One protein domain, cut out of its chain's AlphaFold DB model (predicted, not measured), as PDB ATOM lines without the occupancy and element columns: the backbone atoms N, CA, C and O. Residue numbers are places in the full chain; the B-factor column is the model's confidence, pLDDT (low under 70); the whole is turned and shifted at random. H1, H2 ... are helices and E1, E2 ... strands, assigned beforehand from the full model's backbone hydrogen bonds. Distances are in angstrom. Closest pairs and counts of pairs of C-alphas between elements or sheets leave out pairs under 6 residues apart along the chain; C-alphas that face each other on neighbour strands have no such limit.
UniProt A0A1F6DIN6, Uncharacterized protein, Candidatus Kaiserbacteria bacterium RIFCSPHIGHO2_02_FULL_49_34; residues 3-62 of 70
ATOM      1  N   GLU A   3      30.378  41.568 117.140       85.81
ATOM      2  CA  GLU A   3      29.960  42.944 116.898       85.81
ATOM      3  C   GLU A   3      28.479  42.945 116.514       85.81
ATOM      4  O   GLU A   3      28.037  42.113 115.721       85.81
ATOM      5  N   ASP A   4      27.700  43.834 117.121       82.50
ATOM      6  CA  ASP A   4      26.322  44.095 116.718       82.50
ATOM      7  C   ASP A   4      26.321  45.230 115.698       82.50
ATOM      8  O   ASP A   4      26.583  46.382 116.031       82.50
ATOM      9  N   ASN A   5      25.981  44.909 114.454       79.31
ATOM     10  CA  ASN A   5      25.957  45.882 113.365       79.31
ATOM     11  C   ASN A   5      24.956  47.030 113.549       79.31
ATOM     12  O   ASN A   5      25.089  48.050 112.876       79.31
ATOM     13  N   SER A   6      23.929  46.868 114.383       82.50
ATOM     14  CA  SER A   6      22.916  47.906 114.604       82.50
ATOM     15  C   SER A   6      23.360  48.953 115.620       82.50
ATOM     16  O   SER A   6      22.943  50.107 115.539       82.50
ATOM     17  N   THR A   7      24.225  48.563 116.558       86.81
ATOM     18  CA  THR A   7      24.660  49.413 117.676       86.81
ATOM     19  C   THR A   7      26.167  49.665 117.713       86.81
ATOM     20  O   THR A   7      26.619  50.490 118.500       86.81
ATOM     21  N   LEU A   8      26.946  48.968 116.879       85.19
ATOM     22  CA  LEU A   8      28.415  48.907 116.898       85.19
ATOM     23  C   LEU A   8      28.999  48.425 118.236       85.19
ATOM     24  O   LEU A   8      30.196  48.573 118.495       85.19
ATOM     25  N   ASN A   9      28.165  47.824 119.088       84.94
ATOM     26  CA  ASN A   9      28.607  47.239 120.342       84.94
ATOM     27  C   ASN A   9      29.472  46.014 120.064       84.94
ATOM     28  O   ASN A   9      29.143  45.185 119.216       84.94
ATOM     29  N   LYS A  10      30.562  45.886 120.820       86.56
ATOM     30  CA  LYS A  10      31.507  44.774 120.708       86.56
ATOM     31  C   LYS A  10      31.628  44.060 122.041       86.56
ATOM     32  O   LYS A  10      31.552  44.684 123.098       86.56
ATOM     33  N   GLY A  11      31.861  42.755 121.994       84.44
ATOM     34  CA  GLY A  11      32.015  41.969 123.211       84.44
ATOM     35  C   GLY A  11      32.711  40.634 123.014       84.44
ATOM     36  O   GLY A  11      32.901  40.128 121.902       84.44
ATOM     37  N   THR A  12      33.089  40.034 124.136       84.19
ATOM     38  CA  THR A  12      33.413  38.611 124.219       84.19
ATOM     39  C   THR A  12      32.189  37.857 124.722       84.19
ATOM     40  O   THR A  12      31.302  38.406 125.372       84.19
ATOM     41  N   THR A  13      32.084  36.593 124.343       84.06
ATOM     42  CA  THR A  13      31.020  35.711 124.810       84.06
ATOM     43  C   THR A  13      31.529  34.282 124.754       84.06
ATOM     44  O   THR A  13      32.513  33.996 124.069       84.06
ATOM     45  N   THR A  14      30.870  33.386 125.472       85.44
ATOM     46  CA  THR A  14      31.193  31.963 125.432       85.44
ATOM     47  C   THR A  14      30.536  31.306 124.221       85.44
ATOM     48  O   THR A  14      29.515  31.774 123.706       85.44
ATOM     49  N   ARG A  15      31.081  30.162 123.793       82.38
ATOM     50  CA  ARG A  15      30.473  29.330 122.743       82.38
ATOM     51  C   ARG A  15      29.022  28.966 123.071       82.38
ATOM     52  O   ARG A  15      28.174  28.989 122.185       82.38
ATOM     53  N   GLN A  16      28.735  28.674 124.338       85.50
ATOM     54  CA  GLN A  16      27.395  28.305 124.791       85.50
ATOM     55  C   GLN A  16      26.406  29.472 124.709       85.50
ATOM     56  O   GLN A  16      25.315  29.301 124.174       85.50
ATOM     57  N   ASN A  17      26.805  30.670 125.141       88.31
ATOM     58  CA  ASN A  17      25.964  31.860 125.024       88.31
ATOM     59  C   ASN A  17      25.693  32.218 123.557       88.31
ATOM     60  O   ASN A  17      24.582  32.620 123.213       88.31
ATOM     61  N   MET A  18      26.696  32.054 122.687       88.00
ATOM     62  CA  MET A  18      26.531  32.276 121.252       88.00
ATOM     63  C   MET A  18      25.581  31.247 120.632       88.00
ATOM     64  O   MET A  18      24.671  31.631 119.900       88.00
ATOM     65  N   PHE A  19      25.729  29.965 120.978       90.06
ATOM     66  CA  PHE A  19      24.804  28.914 120.552       90.06
ATOM     67  C   PHE A  19      23.367  29.234 120.970       90.06
ATOM     68  O   PHE A  19      22.472  29.225 120.131       90.06
ATOM     69  N   ASP A  20      23.138  29.555 122.244       91.19
ATOM     70  CA  ASP A  20      21.791  29.821 122.749       91.19
ATOM     71  C   ASP A  20      21.172  31.065 122.094       91.19
ATOM     72  O   ASP A  20      19.970  31.085 121.825       91.19
ATOM     73  N   TRP A  21      21.968  32.092 121.781       91.44
ATOM     74  CA  TRP A  21      21.480  33.270 121.060       91.44
ATOM     75  C   TRP A  21      21.095  32.948 119.609       91.44
ATOM     76  O   TRP A  21      20.004  33.311 119.172       91.44
ATOM     77  N   ILE A  22      21.935  32.213 118.876       90.81
ATOM     78  CA  ILE A  22      21.654  31.835 117.481       90.81
ATOM     79  C   ILE A  22      20.457  30.878 117.414       90.81
ATOM     80  O   ILE A  22      19.511  31.105 116.665       90.81
ATOM     81  N   VAL A  23      20.466  29.817 118.223       91.94
ATOM     82  CA  VAL A  23      19.506  28.708 118.111       91.94
ATOM     83  C   VAL A  23      18.214  28.990 118.869       91.94
ATOM     84  O   VAL A  23      17.133  28.879 118.296       91.94
ATOM     85  N   ASN A  24      18.296  29.381 120.144       92.06
ATOM     86  CA  ASN A  24      17.101  29.514 120.987       92.06
ATOM     87  C   ASN A  24      16.457  30.897 120.842       92.06
ATOM     88  O   ASN A  24      15.235  31.013 120.922       92.06
ATOM     89  N   LYS A  25      17.259  31.948 120.618       92.94
ATOM     90  CA  LYS A  25      16.760  33.322 120.415       92.94
ATOM     91  C   LYS A  25      16.605  33.709 118.941       92.94
ATOM     92  O   LYS A  25      16.242  34.847 118.665       92.94
ATOM     93  N   LYS A  26      16.835  32.770 118.012       89.94
ATOM     94  CA  LYS A  26      16.748  32.981 116.555       89.94
ATOM     95  C   LYS A  26      17.623  34.145 116.063       89.94
ATOM     96  O   LYS A  26      17.239  34.874 115.150       89.94
ATOM     97  N   GLY A  27      18.778  34.339 116.696       90.31
ATOM     98  CA  GLY A  27      19.752  35.340 116.286       90.31
ATOM     99  C   GLY A  27      20.386  34.995 114.939       90.31
ATOM    100  O   GLY A  27      20.622  33.828 114.630       90.31
ATOM    101  N   ILE A  28      20.678  36.020 114.139       90.94
ATOM    102  CA  ILE A  28      21.347  35.879 112.842       90.94
ATOM    103  C   ILE A  28      22.796  36.330 113.007       90.94
ATOM    104  O   ILE A  28      23.050  37.468 113.398       90.94
ATOM    105  N   ALA A  29      23.741  35.441 112.703       89.31
ATOM    106  CA  ALA A  29      25.171  35.708 112.798       89.31
ATOM    107  C   ALA A  29      25.893  35.326 111.503       89.31
ATOM    108  O   ALA A  29      25.472  34.425 110.773       89.31
ATOM    109  N   TYR A  30      27.007  36.003 111.245       88.75
ATOM    110  CA  TYR A  30      27.910  35.695 110.148       88.75
ATOM    111  C   TYR A  30      29.364  35.965 110.553       88.75
ATOM    112  O   TYR A  30      29.629  36.774 111.443       88.75
ATOM    113  N   VAL A  31      30.298  35.295 109.886       86.00
ATOM    114  CA  VAL A  31      31.724  35.638 109.881       86.00
ATOM    115  C   VAL A  31      31.998  36.455 108.627       86.00
ATOM    116  O   VAL A  31      31.542  36.089 107.545       86.00
ATOM    117  N   GLU A  32      32.709  37.570 108.767       84.75
ATOM    118  CA  GLU A  32      33.189  38.336 107.620       84.75
ATOM    119  C   GLU A  32      34.612  37.904 107.265       84.75
ATOM    120  O   GLU A  32      35.518  37.996 108.093       84.75
ATOM    121  N   ASP A  33      34.805  37.435 106.036       82.12
ATOM    122  CA  ASP A  33      36.104  37.038 105.495       82.12
ATOM    123  C   ASP A  33      36.310  37.696 104.129       82.12
ATOM    124  O   ASP A  33      35.641  37.361 103.151       82.12
ATOM    125  N   ARG A  34      37.217  38.679 104.064       85.19
ATOM    126  CA  ARG A  34      37.540  39.443 102.840       85.19
ATOM    127  C   ARG A  34      36.301  40.026 102.139       85.19
ATOM    128  O   ARG A  34      36.210  40.010 100.916       85.19
ATOM    129  N   GLY A  35      35.338  40.522 102.919       83.81
ATOM    130  CA  GLY A  35      34.073  41.077 102.418       83.81
ATOM    131  C   GLY A  35      32.982  40.040 102.128       83.81
ATOM    132  O   GLY A  35      31.849  40.419 101.837       83.81
ATOM    133  N   ASN A  36      33.275  38.743 102.257       83.19
ATOM    134  CA  ASN A  36      32.269  37.689 102.179       83.19
ATOM    135  C   ASN A  36      31.637  37.460 103.549       83.19
ATOM    136  O   ASN A  36      32.341  37.268 104.539       83.19
ATOM    137  N   LYS A  37      30.304  37.432 103.595       87.12
ATOM    138  CA  LYS A  37      29.550  37.082 104.802       87.12
ATOM    139  C   LYS A  37      29.209  35.602 104.776       87.12
ATOM    140  O   LYS A  37      28.421  35.156 103.945       87.12
ATOM    141  N   ILE A  38      29.798  34.858 105.697       87.38
ATOM    142  CA  ILE A  38      29.625  33.417 105.838       87.38
ATOM    143  C   ILE A  38      28.652  33.180 106.998       87.38
ATOM    144  O   ILE A  38      28.980  33.537 108.131       87.38
ATOM    145  N   PRO A  39      27.454  32.622 106.763       87.62
ATOM    146  CA  PRO A  39      26.455  32.458 107.813       87.62
ATOM    147  C   PRO A  39      26.928  31.474 108.891       87.62
ATOM    148  O   PRO A  39      27.575  30.466 108.597       87.62
ATOM    149  N   VAL A  40      26.572  31.771 110.142       88.56
ATOM    150  CA  VAL A  40      26.872  30.937 111.312       88.56
ATOM    151  C   VAL A  40      25.593  30.282 111.815       88.56
ATOM    152  O   VAL A  40      24.564  30.936 111.977       88.56
ATOM    153  N   TYR A  41      25.682  28.993 112.129       89.38
ATOM    154  CA  TYR A  41      24.593  28.198 112.684       89.38
ATOM    155  C   TYR A  41      25.038  27.489 113.959       89.38
ATOM    156  O   TYR A  41      26.225  27.229 114.163       89.38
ATOM    157  N   GLY A  42      24.076  27.135 114.809       89.75
ATOM    158  CA  GLY A  42      24.315  26.185 115.889       89.75
ATOM    159  C   GLY A  42      24.162  24.746 115.404       89.75
ATOM    160  O   GLY A  42      23.297  24.445 114.585       89.75
ATOM    161  N   ALA A  43      24.988  23.855 115.939       87.88
ATOM    162  CA  ALA A  43      24.915  22.422 115.712       87.88
ATOM    163  C   ALA A  43      25.124  21.637 117.009       87.88
ATOM    164  O   ALA A  43      25.682  22.130 117.995       87.88
ATOM    165  N   VAL A  44      24.639  20.401 116.993       88.38
ATOM    166  CA  VAL A  44      24.731  19.466 118.110       88.38
ATOM    167  C   VAL A  44      25.375  18.195 117.581       88.38
ATOM    168  O   VAL A  44      24.984  17.670 116.541       88.38
ATOM    169  N   THR A  45      26.419  17.752 118.261       84.50
ATOM    170  CA  THR A  45      27.080  16.467 118.002       84.50
ATOM    171  C   THR A  45      26.170  15.297 118.409       84.50
ATOM    172  O   THR A  45      25.234  15.495 119.187       84.50
ATOM    173  N   PRO A  46      26.428  14.066 117.931       87.19
ATOM    174  CA  PRO A  46      25.648  12.895 118.341       87.19
ATOM    175  C   PRO A  46      25.624  12.651 119.860       87.19
ATOM    176  O   PRO A  46      24.630  12.150 120.376       87.19
ATOM    177  N   ASP A  47      26.683  13.033 120.581       91.31
ATOM    178  CA  ASP A  47      26.802  12.950 122.044       91.31
ATOM    179  C   ASP A  47      26.203  14.162 122.786       91.31
ATOM    180  O   ASP A  47      26.249  14.231 124.013       91.31
ATOM    181  N   GLY A  48      25.597  15.116 122.073       87.69
ATOM    182  CA  GLY A  48      24.852  16.233 122.665       87.69
ATOM    183  C   GLY A  48      25.669  17.503 122.919       87.69
ATOM    184  O   GLY A  48      25.120  18.505 123.388       87.69
ATOM    185  N   LYS A  49      26.962  17.527 122.576       87.75
ATOM    186  CA  LYS A  49      27.799  18.735 122.661       87.75
ATOM    187  C   LYS A  49      27.336  19.778 121.643       87.75
ATOM    188  O   LYS A  49      27.301  19.517 120.439       87.75
ATOM    189  N   LYS A  50      27.021  20.975 122.141       87.00
ATOM    190  CA  LYS A  50      26.593  22.145 121.363       87.00
ATOM    191  C   LYS A  50      27.796  22.954 120.875       87.00
ATOM    192  O   LYS A  50      28.722  23.219 121.643       87.00
ATOM    193  N   TYR A  51      27.767  23.386 119.621       84.44
ATOM    194  CA  TYR A  51      28.813  24.213 119.020       84.44
ATOM    195  C   TYR A  51      28.257  25.087 117.892       84.44
ATOM    196  O   TYR A  51      27.117  24.923 117.465       84.44
ATOM    197  N   ILE A  52      29.059  26.044 117.435       86.62
ATOM    198  CA  ILE A  52      28.745  26.908 116.294       86.62
ATOM    199  C   ILE A  52      29.583  26.484 115.090       86.62
ATOM    200  O   ILE A  52      30.724  26.053 115.256       86.62
ATOM    201  N   ARG A  53      29.024  26.608 113.891       85.62
ATOM    202  CA  ARG A  53      29.684  26.237 112.636       85.62
ATOM    203  C   ARG A  53      29.310  27.189 111.511       85.62
ATOM    204  O   ARG A  53      28.265  27.839 111.571       85.62
ATOM    205  N   THR A  54      30.142  27.228 110.485       85.81
ATOM    206  CA  THR A  54      29.920  28.000 109.261       85.81
ATOM    207  C   THR A  54      29.473  27.098 108.115       85.81
ATOM    208  O   THR A  54      29.647  25.878 108.143       85.81
ATOM    209  N   VAL A  55      28.876  27.706 107.092       77.94
ATOM    210  CA  VAL A  55      28.626  27.052 105.801       77.94
ATOM    211  C   VAL A  55      29.361  27.833 104.730       77.94
ATOM    212  O   VAL A  55      29.034  28.997 104.499       77.94
ATOM    213  N   ARG A  56      30.317  27.193 104.058       72.88
ATOM    214  CA  ARG A  56      31.010  27.750 102.894       72.88
ATOM    215  C   ARG A  56      30.813  26.803 101.713       72.88
ATOM    216  O   ARG A  56      30.887  25.591 101.877       72.88
ATOM    217  N   ASP A  57      30.510  27.349 100.538       68.75
ATOM    218  CA  ASP A  57      30.366  26.585  99.288       68.75
ATOM    219  C   ASP A  57      29.367  25.411  99.368       68.75
ATOM    220  O   ASP A  57      29.599  24.334  98.825       68.75
ATOM    221  N   ASN A  58      28.243  25.608 100.071       65.69
ATOM    222  CA  ASN A  58      27.227  24.579 100.368       65.69
ATOM    223  C   ASN A  58      27.742  23.359 101.153       65.69
ATOM    224  O   ASN A  58      27.011  22.384 101.334       65.69
ATOM    225  N   ALA A  59      28.968  23.423 101.664       71.44
ATOM    226  CA  ALA A  59      29.529  22.457 102.578       71.44
ATOM    227  C   ALA A  59      29.522  23.032 103.994       71.44
ATOM    228  O   ALA A  59      29.824  24.201 104.246       71.44
ATOM    229  N   TRP A  60      29.172  22.181 104.945       68.75
ATOM    230  CA  TRP A  60      29.354  22.505 106.342       68.75
ATOM    231  C   TRP A  60      30.844  22.517 106.660       68.75
ATOM    232  O   TRP A  60      31.490  21.470 106.609       68.75
ATOM    233  N   THR A  61      31.381  23.690 106.978       64.94
ATOM    234  CA  THR A  61      32.777  23.833 107.367       64.94
ATOM    235  C   THR A  61      32.848  24.024 108.871       64.94
ATOM    236  O   THR A  61      32.253  24.926 109.463       64.94
ATOM    237  N   ASP A  62      33.607  23.152 109.517       62.31
ATOM    238  CA  ASP A  62      33.884  23.242 110.942       62.31
ATOM    239  C   ASP A  62      35.052  24.219 111.202       62.31
ATOM    240  O   ASP A  62      35.885  24.022 112.077       62.31
TER     241      ASP A  62
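Overview. This is residues 3 to 62 of the 70 residues of an uncharacterized protein of Candidatus Kaiserbacteria bacterium RIFCSPHIGHO2_02_FULL_49_34 (UniProt A0A1F6DIN6). Picture a strongly twisted sheet of four strands running to and fro, with one short helix, H1, packed slantwise on E2 and E3, and before the helix a tail in which residues 5 to 10 stick out. The printed part has 60 residues, with one named helix and four named strands in the order H1 E1 E2 E3 E4. The sheet's order is E1 E2 E3 E4, all antiparallel, and the class is mixed. The whole is only just compact, close to loose, with a radius of gyration of the C-alphas of 12.2 A and spans of 36 by 26 by 18 A.

Arrangement. After residues 3 to 14 find H1, residues 15 to 23, where every O i to N i+4 pair is within hydrogen-bond range. Next comes a meander, each strand the antiparallel neighbour of the one before: E1, residues 29 to 33, E2, 36 to 44, E3, 50 to 56, and E4, 59 to 61. H1 is on this sheet at a height of 7.2 A, over E3 and only just over E2, where 3 of its C-alphas fall. It runs slantwise to the strands, 50 degrees from E3 on the local plane; its closest C-alphas to E2 are Phe 19 and Gly 42, 5.4 A. In the hairpin E1 and E2, find N 31 and O 38 at 2.8 A; in E2 and E3, N 43 and O 51 at 2.8 A; in E3 and E4, N 59 and O 56 at 2.9 A. Pairing is staggered: E2 pairs with E1 over its residues 36 to 40 and with E3 over its residues 40 to 44.

Along the chain. Find C-alpha 15 at (30.473, 29.330, 122.743); H1 runs 11.9 A from there. E1 spans 13.2 A, E2 25.4 A, E3 19.8 A and E4 5.9 A, ending at C-alpha 61, (32.777, 23.833, 107.367).

Size, cuts and confidence. The C-alphas farthest apart, Thr 7 and Asp 47, are 36.8 A apart. The printed part has no cut, and the four links are tight. The pLDDT is under 70 at residues 57 to 58 and 60 to 62.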